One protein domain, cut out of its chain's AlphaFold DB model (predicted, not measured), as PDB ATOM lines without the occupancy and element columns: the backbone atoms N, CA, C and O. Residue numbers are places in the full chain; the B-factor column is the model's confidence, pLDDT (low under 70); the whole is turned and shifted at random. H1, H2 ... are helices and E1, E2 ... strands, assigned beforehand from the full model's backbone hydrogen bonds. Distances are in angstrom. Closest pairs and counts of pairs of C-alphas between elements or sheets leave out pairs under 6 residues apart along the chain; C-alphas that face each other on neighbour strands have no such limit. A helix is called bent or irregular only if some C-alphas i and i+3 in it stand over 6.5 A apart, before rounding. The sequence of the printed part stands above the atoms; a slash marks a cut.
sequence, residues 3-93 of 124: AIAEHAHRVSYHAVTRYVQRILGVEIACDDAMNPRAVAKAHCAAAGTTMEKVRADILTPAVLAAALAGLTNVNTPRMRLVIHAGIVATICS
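This is residues 3 to 93 of the 124 residues of an uncharacterized protein of Mesorhizobium alhagi CCNWXJ12-2 (UniProt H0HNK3). A small antiparallel sheet and two helices stand side by side in a row, E1, E2, E3, H2, H3, and the shorter helices H5, H4 and H1 pack along one side of that row. H5 covers one face of the sheet, H4 packs on H2 at a steep angle and makes a corner with H3 near the end of H3, and the long link between H2 and H3 loops round the far end. The printed part has 91 residues, with five named helices followed by three named strands; the class is mixed, helices and strands. The whole is compact, with a radius of gyration of the C-alphas of 12.4 A, and only just elongated, spanning 36 by 24 by 21 A.

The sheet runs E1, residues 73 to 75, E2, residues 80 to 84, and E3, residues 87 to 92: a meander, each strand the antiparallel neighbour of the one before. In the hairpin E1 and E2, N 81 and O 74 are 2.8 A apart, within hydrogen-bond range; in the hairpin E2 and E3, N 92 and O 80 are, at 2.7 A. H5, residues 61 to 68, is on the sheet over E2, at a height of 8.7 A, and runs along the strands, at 22 degrees to E2 on the local plane. H2, residues 13 to 24, stands only just at the sheet's level, at a height of 3.8 A; its closest C-alphas to E3 are those of Ala 15 and Thr 90, 4.3 A apart. H3, residues 36 to 46, touches H2 at a shallow tilt of 26 degrees, the same way, closest at the C-alphas of Thr 17 and Ala 40, 4.9 A; it is not on the sheet. The hub is H4, residues 51 to 58, touching three helices. It touches H3 about perpendicular, at 87 degrees, with the C-alphas of Cys 44 and Met 51 closest at 6.2 A. H2 touches it with residues 16 to 19 alone, closest at Val 16 and Val 54, whose C-alphas are 6.4 A apart. H1, residues 3 to 10, touches H4 at 77 degrees, about perpendicular, with the C-alphas of Ala 8 and Arg 55 closest at 5.9 A, and only grazes the sheet with residues 7 to 10. H1 and H5 only just touch, with 3 pairs of C-alphas within 8 A, the closest being Ile 4 and Pro 61 at 7.3 A. Every O i to N i+4 pair is within hydrogen-bond range in H2, H3, H4 and H5, and 2 of 4 are in H1.

H1 begins at C-alpha 3, (-41.238, -82.283, 41.148), and is irregular, with C-alphas 6 and 9 7.5 A apart. H2 is 15.5 A long, H3 15.4 A, E2 13.5 A and E3 14.8 A. E3 ends at C-alpha 92, (-32.095, -101.727, 29.744).

The C-alphas farthest apart, those of Ala 29 and Ala 69, are 36.3 A from each other. The link from H2 to H3, 11 residues, is long; the other links are tight. The printed part has no cut, and no printed residue is under 70 in pLDDT.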
ATOM      1  N   ALA A   3     -42.383 -82.447  42.055       75.94
ATOM      2  CA  ALA A   3     -41.238 -82.283  41.148       75.94
ATOM      3  C   ALA A   3     -41.105 -83.456  40.151       75.94
ATOM      4  O   ALA A   3     -40.737 -83.276  38.995       75.94
ATOM      5  N   ILE A   4     -41.456 -84.676  40.574       81.19
ATOM      6  CA  ILE A   4     -41.454 -85.855  39.694       81.19
ATOM      7  C   ILE A   4     -42.564 -85.760  38.637       81.19
ATOM      8  O   ILE A   4     -42.321 -86.066  37.469       81.19
ATOM      9  N   ALA A   5     -43.767 -85.327  39.025       80.44
ATOM     10  CA  ALA A   5     -44.897 -85.185  38.109       80.44
ATOM     11  C   ALA A   5     -44.633 -84.084  37.069       80.44
ATOM     12  O   ALA A   5     -44.854 -84.296  35.875       80.44
ATOM     13  N   GLU A   6     -44.064 -82.957  37.499       86.31
ATOM     14  CA  GLU A   6     -43.661 -81.845  36.632       86.31
ATOM     15  C   GLU A   6     -42.635 -82.287  35.576       86.31
ATOM     16  O   GLU A   6     -42.721 -81.926  34.398       86.31
ATOM     17  N   HIS A   7     -41.696 -83.151  35.961       89.12
ATOM     18  CA  HIS A   7     -40.640 -83.649  35.084       89.12
ATOM     19  C   HIS A   7     -40.982 -84.944  34.335       89.12
ATOM     20  O   HIS A   7     -40.117 -85.501  33.657       89.12
ATOM     21  N   ALA A   8     -42.236 -85.406  34.359       87.62
ATOM     22  CA  ALA A   8     -42.655 -86.628  33.665       87.62
ATOM     23  C   ALA A   8     -42.383 -86.594  32.144       87.62
ATOM     24  O   ALA A   8     -42.183 -87.635  31.513       87.62
ATOM     25  N   HIS A   9     -42.327 -85.399  31.545       90.06
ATOM     26  CA  HIS A   9     -41.968 -85.191  30.138       90.06
ATOM     27  C   HIS A   9     -40.511 -85.568  29.809       90.06
ATOM     28  O   HIS A   9     -40.191 -85.804  28.647       90.06
ATOM     29  N   ARG A  10     -39.635 -85.699  30.816       93.06
ATOM     30  CA  ARG A  10     -38.241 -86.150  30.657       93.06
ATOM     31  C   ARG A  10     -38.112 -87.655  30.434       93.06
ATOM     32  O   ARG A  10     -37.000 -88.161  30.342       93.06
ATOM     33  N   VAL A  11     -39.213 -88.393  30.335       96.19
ATOM     34  CA  VAL A  11     -39.208 -89.814  29.981       96.19
ATOM     35  C   VAL A  11     -39.834 -89.988  28.602       96.19
ATOM     36  O   VAL A  11     -41.032 -89.753  28.397       96.19
ATOM     37  N   SER A  12     -39.013 -90.426  27.648       97.00
ATOM     38  CA  SER A  12     -39.456 -90.672  26.275       97.00
ATOM     39  C   SER A  12     -40.482 -91.809  26.200       97.00
ATOM     40  O   SER A  12     -40.484 -92.730  27.019       97.00
ATOM     41  N   TYR A  13     -41.337 -91.788  25.174       97.00
ATOM     42  CA  TYR A  13     -42.265 -92.897  24.917       97.00
ATOM     43  C   TYR A  13     -41.527 -94.216  24.667       97.00
ATOM     44  O   TYR A  13     -41.962 -95.261  25.138       97.00
ATOM     45  N   HIS A  14     -40.356 -94.161  24.022       96.25
ATOM     46  CA  HIS A  14     -39.510 -95.336  23.839       96.25
ATOM     47  C   HIS A  14     -39.068 -95.943  25.178       96.25
ATOM     48  O   HIS A  14     -39.141 -97.158  25.358       96.25
ATOM     49  N   ALA A  15     -38.653 -95.117  26.144       97.12
ATOM     50  CA  ALA A  15     -38.296 -95.588  27.479       97.12
ATOM     51  C   ALA A  15     -39.483 -96.241  28.205       97.12
ATOM     52  O   ALA A  15     -39.297 -97.287  28.823       97.12
ATOM     53  N   VAL A  16     -40.694 -95.683  28.075       97.44
ATOM     54  CA  VAL A  16     -41.930 -96.281  28.617       97.44
ATOM     55  C   VAL A  16     -42.170 -97.668  28.019       97.44
ATOM     56  O   VAL A  16     -42.313 -98.637  28.758       97.44
ATOM     57  N   THR A  17     -42.127 -97.800  26.691       97.00
ATOM     58  CA  THR A  17     -42.278 -99.098  26.017       97.00
ATOM     59  C   THR A  17     -41.226-100.105  26.482       97.00
ATOM     60  O   THR A  17     -41.554-101.239  26.828       97.00
ATOM     61  N   ARG A  18     -39.953 -99.693  26.564       96.75
ATOM     62  CA  ARG A  18     -38.870-100.569  27.036       96.75
ATOM     63  C   ARG A  18     -39.018-100.958  28.502       96.75
ATOM     64  O   ARG A  18     -38.631-102.072  28.842       96.75
ATOM     65  N   TYR A  19     -39.578-100.096  29.351       96.94
ATOM     66  CA  TYR A  19     -39.914-100.451  30.730       96.94
ATOM     67  C   TYR A  19     -40.900-101.614  30.763       96.94
ATOM     68  O   TYR A  19     -40.638-102.636  31.392       96.94
ATOM     69  N   VAL A  20     -42.011-101.478  30.037       97.00
ATOM     70  CA  VAL A  20     -43.067-102.491  30.011       97.00
ATOM     71  C   VAL A  20     -42.527-103.821  29.478       97.00
ATOM     72  O   VAL A  20     -42.687-104.853  30.123       97.00
ATOM     73  N   GLN A  21     -41.785-103.791  28.372       95.56
ATOM     74  CA  GLN A  21     -41.201-104.997  27.781       95.56
ATOM     75  C   GLN A  21     -40.151-105.656  28.689       95.56
ATOM     76  O   GLN A  21     -40.174-106.863  28.899       95.56
ATOM     77  N   ARG A  22     -39.197-104.883  29.226       94.75
ATOM     78  CA  ARG A  22     -37.992-105.441  29.876       94.75
ATOM     79  C   ARG A  22     -38.115-105.613  31.383       94.75
ATOM     80  O   ARG A  22     -37.372-106.418  31.941       94.75
ATOM     81  N   ILE A  23     -38.958-104.814  32.033       94.62
ATOM     82  CA  ILE A  23     -39.129-104.803  33.493       94.62
ATOM     83  C   ILE A  23     -40.441-105.479  33.879       94.62
ATOM     84  O   ILE A  23     -40.430-106.310  34.782       94.62
ATOM     85  N   LEU A  24     -41.543-105.165  33.189       94.75
ATOM     86  CA  LEU A  24     -42.835-105.820  33.444       94.75
ATOM     87  C   LEU A  24     -42.993-107.142  32.676       94.75
ATOM     88  O   LEU A  24     -43.851-107.941  33.031       94.75
ATOM     89  N   GLY A  25     -42.161-107.389  31.659       94.62
ATOM     90  CA  GLY A  25     -42.185-108.635  30.890       94.62
ATOM     91  C   GLY A  25     -43.390-108.764  29.958       94.62
ATOM     92  O   GLY A  25     -43.742-109.878  29.589       94.62
ATOM     93  N   VAL A  26     -44.036-107.648  29.600       95.25
ATOM     94  CA  VAL A  26     -45.221-107.642  28.733       95.25
ATOM     95  C   VAL A  26     -44.837-107.185  27.333       95.25
ATOM     96  O   VAL A  26     -44.410-106.046  27.119       95.25
ATOM     97  N   GLU A  27     -45.038-108.073  26.368       93.88
ATOM     98  CA  GLU A  27     -44.779-107.832  24.956       93.88
ATOM     99  C   GLU A  27     -46.053-108.085  24.150       93.88
ATOM    100  O   GLU A  27     -46.776-109.049  24.386       93.88
ATOM    101  N   ILE A  28     -46.342-107.175  23.225       93.19
ATOM    102  CA  ILE A  28     -47.480-107.249  22.313       93.19
ATOM    103  C   ILE A  28     -46.982-106.898  20.917       93.19
ATOM    104  O   ILE A  28     -46.061-106.089  20.774       93.19
ATOM    105  N   ALA A  29     -47.604-107.478  19.894       91.56
ATOM    106  CA  ALA A  29     -47.369-107.050  18.525       91.56
ATOM    107  C   ALA A  29     -47.968-105.647  18.339       91.56
ATOM    108  O   ALA A  29     -49.164-105.445  18.545       91.56
ATOM    109  N   CYS A  30     -47.126-104.683  17.980       87.50
ATOM    110  CA  CYS A  30     -47.553-103.374  17.499       87.50
ATOM    111  C   CYS A  30     -47.109-103.244  16.045       87.50
ATOM    112  O   CYS A  30     -46.050-103.750  15.685       87.50
ATOM    113  N   ASP A  31     -47.908-102.564  15.235       87.31
ATOM    114  CA  ASP A  31     -47.515-102.209  13.875       87.31
ATOM    115  C   ASP A  31     -46.430-101.117  13.924       87.31
ATOM    116  O   ASP A  31     -46.541-100.152  14.687       87.31
ATOM    117  N   ASP A  32     -45.382-101.270  13.116       79.25
ATOM    118  CA  ASP A  32     -44.271-100.322  13.005       79.25
ATOM    119  C   ASP A  32     -44.726 -98.951  12.474       79.25
ATOM    120  O   ASP A  32     -44.077 -97.936  12.736       79.25
ATOM    121  N   ALA A  33     -45.870 -98.889  11.783       85.56
ATOM    122  CA  ALA A  33     -46.481 -97.638  11.339       85.56
ATOM    123  C   ALA A  33     -47.116 -96.822  12.486       85.56
ATOM    124  O   ALA A  33     -47.487 -95.658  12.300       85.56
ATOM    125  N   MET A  34     -47.264 -97.398  13.685       88.88
ATOM    126  CA  MET A  34     -47.876 -96.702  14.815       88.88
ATOM    127  C   MET A  34     -46.978 -95.588  15.365       88.88
ATOM    128  O   MET A  34     -45.774 -95.734  15.564       88.88
ATOM    129  N   ASN A  35     -47.603 -94.471  15.744       94.88
ATOM    130  CA  ASN A  35     -46.921 -93.401  16.469       94.88
ATOM    131  C   ASN A  35     -46.337 -93.932  17.804       94.88
ATOM    132  O   ASN A  35     -47.061 -94.604  18.547       94.88
ATOM    133  N   PRO A  36     -45.097 -93.566  18.191       94.06
ATOM    134  CA  PRO A  36     -44.477 -93.971  19.457       94.06
ATOM    135  C   PRO A  36     -45.348 -93.787  20.707       94.06
ATOM    136  O   PRO A  36     -45.303 -94.606  21.625       94.06
ATOM    137  N   ARG A  37     -46.172 -92.730  20.759       95.62
ATOM    138  CA  ARG A  37     -47.116 -92.512  21.866       95.62
ATOM    139  C   ARG A  37     -48.212 -93.579  21.900       95.62
ATOM    140  O   ARG A  37     -48.581 -94.031  22.981       95.62
ATOM    141  N   ALA A  38     -48.737 -93.963  20.737       95.75
ATOM    142  CA  ALA A  38     -49.754 -95.004  20.623       95.75
ATOM    143  C   ALA A  38     -49.178 -96.373  21.010       95.75
ATOM    144  O   ALA A  38     -49.806 -97.088  21.786       95.75
ATOM    145  N   VAL A  39     -47.950 -96.671  20.574       96.00
ATOM    146  CA  VAL A  39     -47.206 -97.879  20.971       96.00
ATOM    147  C   VAL A  39     -47.033 -97.942  22.492       96.00
ATOM    148  O   VAL A  39     -47.394 -98.935  23.120       96.00
ATOM    149  N   ALA A  40     -46.541 -96.867  23.117       96.12
ATOM    150  CA  ALA A  40     -46.384 -96.814  24.572       96.12
ATOM    151  C   ALA A  40     -47.721 -97.011  25.306       96.12
ATOM    152  O   ALA A  40     -47.787 -97.772  26.272       96.12
ATOM    153  N   LYS A  41     -48.802 -96.381  24.824       96.81
ATOM    154  CA  LYS A  41     -50.146 -96.535  25.397       96.81
ATOM    155  C   LYS A  41     -50.651 -97.977  25.294       96.81
ATOM    156  O   LYS A  41     -51.186 -98.482  26.277       96.81
ATOM    157  N   ALA A  42     -50.468 -98.634  24.148       96.56
ATOM    158  CA  ALA A  42     -50.883-100.021  23.935       96.56
ATOM    159  C   ALA A  42     -50.146-100.982  24.881       96.56
ATOM    160  O   ALA A  42     -50.781-101.791  25.554       96.56
ATOM    161  N   HIS A  43     -48.826-100.826  25.019       97.06
ATOM    162  CA  HIS A  43     -48.039-101.604  25.978       97.06
ATOM    163  C   HIS A  43     -48.486-101.371  27.428       97.06
ATOM    164  O   HIS A  43     -48.668-102.331  28.173       97.06
ATOM    165  N   CYS A  44     -48.697-100.116  27.839       97.44
ATOM    166  CA  CYS A  44     -49.197 -99.814  29.183       97.44
ATOM    167  C   CYS A  44     -50.571-100.447  29.440       97.44
ATOM    168  O   CYS A  44     -50.767-101.050  30.493       97.44
ATOM    169  N   ALA A  45     -51.488-100.366  28.469       97.12
ATOM    170  CA  ALA A  45     -52.807-100.984  28.567       97.12
ATOM    171  C   ALA A  45     -52.713-102.510  28.716       97.12
ATOM    172  O   ALA A  45     -53.343-103.070  29.609       97.12
ATOM    173  N   ALA A  46     -51.870-103.170  27.914       96.75
ATOM    174  CA  ALA A  46     -51.633-104.611  28.010       96.75
ATOM    175  C   ALA A  46     -51.038-105.030  29.367       96.75
ATOM    176  O   ALA A  46     -51.334-106.111  29.867       96.75
ATOM    177  N   ALA A  47     -50.232-104.167  29.988       96.62
ATOM    178  CA  ALA A  47     -49.671-104.391  31.318       96.62
ATOM    179  C   ALA A  47     -50.595-103.954  32.476       96.62
ATOM    180  O   ALA A  47     -50.170-103.995  33.631       96.62
ATOM    181  N   GLY A  48     -51.824-103.498  32.200       97.31
ATOM    182  CA  GLY A  48     -52.768-103.041  33.228       97.31
ATOM    183  C   GLY A  48     -52.304-101.787  33.981       97.31
ATOM    184  O   GLY A  48     -52.587-101.628  35.168       97.31
ATOM    185  N   THR A  49     -51.549-100.905  33.321       97.38
ATOM    186  CA  THR A  49     -50.974 -99.691  33.919       97.38
ATOM    187  C   THR A  49     -51.197 -98.459  33.039       97.38
ATOM    188  O   THR A  49     -51.698 -98.547  31.919       97.38
ATOM    189  N   THR A  50     -50.818 -97.281  33.537       96.38
ATOM    190  CA  THR A  50     -50.877 -96.016  32.793       96.38
ATOM    191  C   THR A  50     -49.478 -95.503  32.469       96.38
ATOM    192  O   THR A  50     -48.498 -95.849  33.136       96.38
ATOM    193  N   MET A  51     -49.363 -94.657  31.441       95.50
ATOM    194  CA  MET A  51     -48.075 -94.049  31.089       95.50
ATOM    195  C   MET A  51     -47.556 -93.162  32.220       95.50
ATOM    196  O   MET A  51     -46.359 -93.135  32.474       95.50
ATOM    197  N   GLU A  52     -48.446 -92.454  32.911       94.62
ATOM    198  CA  GLU A  52     -48.123 -91.568  34.029       94.62
ATOM    199  C   GLU A  52     -47.496 -92.362  35.176       94.62
ATOM    200  O   GLU A  52     -46.442 -91.984  35.685       94.62
ATOM    201  N   LYS A  53     -48.084 -93.518  35.510       94.88
ATOM    202  CA  LYS A  53     -47.557 -94.417  36.538       94.88
ATOM    203  C   LYS A  53     -46.194 -94.982  36.145       94.88
ATOM    204  O   LYS A  53     -45.261 -94.932  36.937       94.88
ATOM    205  N   VAL A  54     -46.043 -95.439  34.900       96.00
ATOM    206  CA  VAL A  54     -44.749 -95.933  34.401       96.00
ATOM    207  C   VAL A  54     -43.686 -94.831  34.416       96.00
ATOM    208  O   VAL A  54     -42.552 -95.073  34.817       96.00
ATOM    209  N   ARG A  55     -44.031 -93.600  34.030       95.94
ATOM    210  CA  ARG A  55     -43.108 -92.457  34.095       95.94
ATOM    211  C   ARG A  55     -42.680 -92.150  35.525       95.94
ATOM    212  O   ARG A  55     -41.493 -91.913  35.732       95.94
ATOM    213  N   ALA A  56     -43.599 -92.202  36.486       93.19
ATOM    214  CA  ALA A  56     -43.279 -92.026  37.900       93.19
ATOM    215  C   ALA A  56     -42.346 -93.134  38.428       93.19
ATOM    216  O   ALA A  56     -41.385 -92.836  39.132       93.19
ATOM    217  N   ASP A  57     -42.566 -94.390  38.024       94.00
ATOM    218  CA  ASP A  57     -41.708 -95.523  38.398       94.00
ATOM    219  C   ASP A  57     -40.288 -95.408  37.815       94.00
ATOM    220  O   ASP A  57     -39.300 -95.785  38.451       94.00
ATOM    221  N   ILE A  58     -40.174 -94.887  36.589       95.31
ATOM    222  CA  ILE A  58     -38.894 -94.647  35.913       95.31
ATOM    223  C   ILE A  58     -38.157 -93.474  36.565       95.31
ATOM    224  O   ILE A  58     -36.962 -93.565  36.866       95.31
ATOM    225  N   LEU A  59     -38.861 -92.361  36.769       94.31
ATOM    226  CA  LEU A  59     -38.300 -91.083  37.192       94.31
ATOM    227  C   LEU A  59     -38.210 -90.978  38.718       94.31
ATOM    228  O   LEU A  59     -38.762 -90.081  39.349       94.31
ATOM    229  N   THR A  60     -37.462 -91.897  39.324       92.50
ATOM    230  CA  THR A  60     -37.133 -91.807  40.753       92.50
ATOM    231  C   THR A  60     -36.311 -90.540  41.053       92.50
ATOM    232  O   THR A  60     -35.615 -90.047  40.157       92.50
ATOM    233  N   PRO A  61     -36.292 -90.033  42.304       92.69
ATOM    234  CA  PRO A  61     -35.517 -88.839  42.662       92.69
ATOM    235  C   PRO A  61     -34.044 -88.896  42.230       92.69
ATOM    236  O   PRO A  61     -33.501 -87.913  41.737       92.69
ATOM    237  N   ALA A  62     -33.412 -90.070  42.340       91.50
ATOM    238  CA  ALA A  62     -32.029 -90.277  41.916       91.50
ATOM    239  C   ALA A  62     -31.852 -90.173  40.391       91.50
ATOM    240  O   ALA A  62     -30.868 -89.612  39.915       91.50
ATOM    241  N   VAL A  63     -32.810 -90.694  39.618       93.69
ATOM    242  CA  VAL A  63     -32.791 -90.613  38.150       93.69
ATOM    243  C   VAL A  63     -33.027 -89.178  37.692       93.69
ATOM    244  O   VAL A  63     -32.337 -88.712  36.789       93.69
ATOM    245  N   LEU A  64     -33.952 -88.464  38.336       94.50
ATOM    246  CA  LEU A  64     -34.197 -87.052  38.062       94.50
ATOM    247  C   LEU A  64     -32.951 -86.206  38.352       94.50
ATOM    248  O   LEU A  64     -32.517 -85.454  37.484       94.50
ATOM    249  N   ALA A  65     -32.341 -86.372  39.527       93.88
ATOM    250  CA  ALA A  65     -31.112 -85.666  39.884       93.88
ATOM    251  C   ALA A  65     -29.984 -85.949  38.879       93.88
ATOM    252  O   ALA A  65     -29.318 -85.025  38.422       93.88
ATOM    253  N   ALA A  66     -29.819 -87.206  38.463       93.69
ATOM    254  CA  ALA A  66     -28.844 -87.588  37.446       93.69
ATOM    255  C   ALA A  66     -29.124 -86.955  36.073       93.69
ATOM    256  O   ALA A  66     -28.193 -86.514  35.399       93.69
ATOM    257  N   ALA A  67     -30.396 -86.885  35.668       93.94
ATOM    258  CA  ALA A  67     -30.801 -86.253  34.419       93.94
ATOM    259  C   ALA A  67     -30.522 -84.744  34.424       93.94
ATOM    260  O   ALA A  67     -30.021 -84.214  33.434       93.94
ATOM    261  N   LEU A  68     -30.808 -84.065  35.540       93.62
ATOM    262  CA  LEU A  68     -30.527 -82.638  35.720       93.62
ATOM    263  C   LEU A  68     -29.021 -82.351  35.813       93.62
ATOM    264  O   LEU A  68     -28.567 -81.333  35.307       93.62
ATOM    265  N   ALA A  69     -28.243 -83.272  36.386       94.56
ATOM    266  CA  ALA A  69     -26.785 -83.187  36.456       94.56
ATOM    267  C   ALA A  69     -26.074 -83.507  35.123       94.56
ATOM    268  O   ALA A  69     -24.848 -83.459  35.060       94.56
ATOM    269  N   GLY A  70     -26.810 -83.866  34.063       94.25
ATOM    270  CA  GLY A  70     -26.233 -84.175  32.751       94.25
ATOM    271  C   GLY A  70     -25.536 -85.536  32.665       94.25
ATOM    272  O   GLY A  70     -24.745 -85.769  31.750       94.25
ATOM    273  N   LEU A  71     -25.821 -86.460  33.589       94.00
ATOM    274  CA  LEU A  71     -25.289 -87.820  33.520       94.00
ATOM    275  C   LEU A  71     -25.922 -88.579  32.353       94.00
ATOM    276  O   LEU A  71     -27.119 -88.481  32.104       94.00
ATOM    277  N   THR A  72     -25.120 -89.384  31.661       95.31
ATOM    278  CA  THR A  72     -25.560 -90.126  30.467       95.31
ATOM    279  C   THR A  72     -26.081 -91.524  30.779       95.31
ATOM    280  O   THR A  72     -26.828 -92.106  29.995       95.31
ATOM    281  N   ASN A  73     -25.695 -92.096  31.921       94.19
ATOM    282  CA  ASN A  73     -26.067 -93.450  32.313       94.19
ATOM    283  C   ASN A  73     -26.364 -93.517  33.808       94.19
ATOM    284  O   ASN A  73     -25.582 -93.036  34.624       94.19
ATOM    285  N   VAL A  74     -27.460 -94.190  34.161       93.94
ATOM    286  CA  VAL A  74     -27.851 -94.430  35.555       93.94
ATOM    287  C   VAL A  74     -28.143 -95.906  35.742       93.94
ATOM    288  O   VAL A  74     -28.885 -96.511  34.970       93.94
ATOM    289  N   ASN A  75     -27.570 -96.500  36.782       92.06
ATOM    290  CA  ASN A  75     -27.872 -97.869  37.174       92.06
ATOM    291  C   ASN A  75     -28.646 -97.851  38.484       92.06
ATOM    292  O   ASN A  75     -28.166 -97.337  39.490       92.06
ATOM    293  N   THR A  76     -29.819 -98.466  38.475       89.69
ATOM    294  CA  THR A  76     -30.588 -98.774  39.679       89.69
ATOM    295  C   THR A  76     -30.621-100.293  39.869       89.69
ATOM    296  O   THR A  76     -30.364-101.037  38.915       89.69
ATOM    297  N   PRO A  77     -30.968-100.801  41.065       87.00
ATOM    298  CA  PRO A  77     -31.128-102.241  41.274       87.00
ATOM    299  C   PRO A  77     -32.146-102.891  40.328       87.00
ATOM    300  O   PRO A  77     -32.011-104.066  39.997       87.00
ATOM    301  N   ARG A  78     -33.156-102.129  39.887       87.62
ATOM    302  CA  ARG A  78     -34.247-102.620  39.034       87.62
ATOM    303  C   ARG A  78     -33.949-102.499  37.545       87.62
ATOM    304  O   ARG A  78     -34.412-103.323  36.768       87.62
ATOM    305  N   MET A  79     -33.197-101.481  37.136       92.00
ATOM    306  CA  MET A  79     -33.021-101.149  35.724       92.00
ATOM    307  C   MET A  79     -31.792-100.285  35.475       92.00
ATOM    308  O   MET A  79     -31.356 -99.518  36.336       92.00
ATOM    309  N   ARG A  80     -31.276-100.361  34.251       94.19
ATOM    310  CA  ARG A  80     -30.264 -99.438  33.740       94.19
ATOM    311  C   ARG A  80     -30.913 -98.470  32.766       94.19
ATOM    312  O   ARG A  80     -31.646 -98.896  31.882       94.19
ATOM    313  N   LEU A  81     -30.617 -97.189  32.899       95.00
ATOM    314  CA  LEU A  81     -31.191 -96.126  32.088       95.00
ATOM    315  C   LEU A  81     -30.088 -95.431  31.301       95.00
ATOM    316  O   LEU A  81     -28.998 -95.197  31.828       95.00
ATOM    317  N   VAL A  82     -30.396 -95.096  30.054       96.06
ATOM    318  CA  VAL A  82     -29.573 -94.209  29.229       96.06
ATOM    319  C   VAL A  82     -30.304 -92.882  29.115       96.06
ATOM    320  O   VAL A  82     -31.483 -92.844  28.753       96.06
ATOM    321  N   ILE A  83     -29.596 -91.809  29.440       96.06
ATOM    322  CA  ILE A  83     -30.095 -90.441  29.436       96.06
ATOM    323  C   ILE A  83     -29.385 -89.685  28.314       96.06
ATOM    324  O   ILE A  83     -28.164 -89.747  28.179       96.06
ATOM    325  N   HIS A  84     -30.157 -88.964  27.512       95.25
ATOM    326  CA  HIS A  84     -29.658 -88.103  26.450       95.25
ATOM    327  C   HIS A  84     -30.292 -86.721  26.598       95.25
ATOM    328  O   HIS A  84     -31.512 -86.625  26.703       95.25
ATOM    329  N   ALA A  85     -29.474 -85.666  26.668       92.88
ATOM    330  CA  ALA A  85     -29.932 -84.285  26.877       92.88
ATOM    331  C   ALA A  85     -30.916 -84.122  28.065       92.88
ATOM    332  O   ALA A  85     -31.905 -83.397  27.987       92.88
ATOM    333  N   GLY A  86     -30.681 -84.845  29.168       89.94
ATOM    334  CA  GLY A  86     -31.549 -84.811  30.352       89.94
ATOM    335  C   GLY A  86     -32.911 -85.505  30.181       89.94
ATOM    336  O   GLY A  86     -33.801 -85.292  31.009       89.94
ATOM    337  N   ILE A  87     -33.079 -86.318  29.130       94.38
ATOM    338  CA  ILE A  87     -34.257 -87.152  28.853       94.38
ATOM    339  C   ILE A  87     -33.863 -88.628  28.953       94.38
ATOM    340  O   ILE A  87     -32.882 -89.067  28.353       94.38
ATOM    341  N   VAL A  88     -34.650 -89.429  29.669       94.31
ATOM    342  CA  VAL A  88     -34.524 -90.889  29.696       94.31
ATOM    343  C   VAL A  88     -34.916 -91.439  28.323       94.31
ATOM    344  O   VAL A  88     -36.095 -91.501  27.956       94.31
ATOM    345  N   ALA A  89     -33.905 -91.824  27.549       93.12
ATOM    346  CA  ALA A  89     -34.049 -92.257  26.166       93.12
ATOM    347  C   ALA A  89     -34.398 -93.745  26.069       93.12
ATOM    348  O   ALA A  89     -35.246 -94.140  25.273       93.12
ATOM    349  N   THR A  90     -33.769 -94.590  26.888       95.12
ATOM    350  CA  THR A  90     -34.047 -96.029  26.873       95.12
ATOM    351  C   THR A  90     -33.782 -96.686  28.220       95.12
ATOM    352  O   THR A  90     -33.006 -96.191  29.042       95.12
ATOM    353  N   ILE A  91     -34.423 -97.835  28.420       94.12
ATOM    354  CA  ILE A  91     -34.312 -98.655  29.621       94.12
ATOM    355  C   ILE A  91     -33.780-100.010  29.223       94.12
ATOM    356  O   ILE A  91     -34.304-100.664  28.329       94.12
ATOM    357  N   CYS A  92     -32.726-100.435  29.891       92.50
ATOM    358  CA  CYS A  92     -32.095-101.727  29.744       92.50
ATOM    359  C   CYS A  92     -32.410-102.596  30.958       92.50
ATOM    360  O   CYS A  92     -32.505-102.099  32.085       92.50
ATOM    361  N   SER A  93     -32.485-103.906  30.730       87.38
ATOM    362  CA  SER A  93     -32.574-104.878  31.814       87.38
ATOM    363  C   SER A  93     -31.401-104.696  32.787       87.38
ATOM    364  O   SER A  93     -30.291-104.331  32.360       87.38
TER     365      SER A  93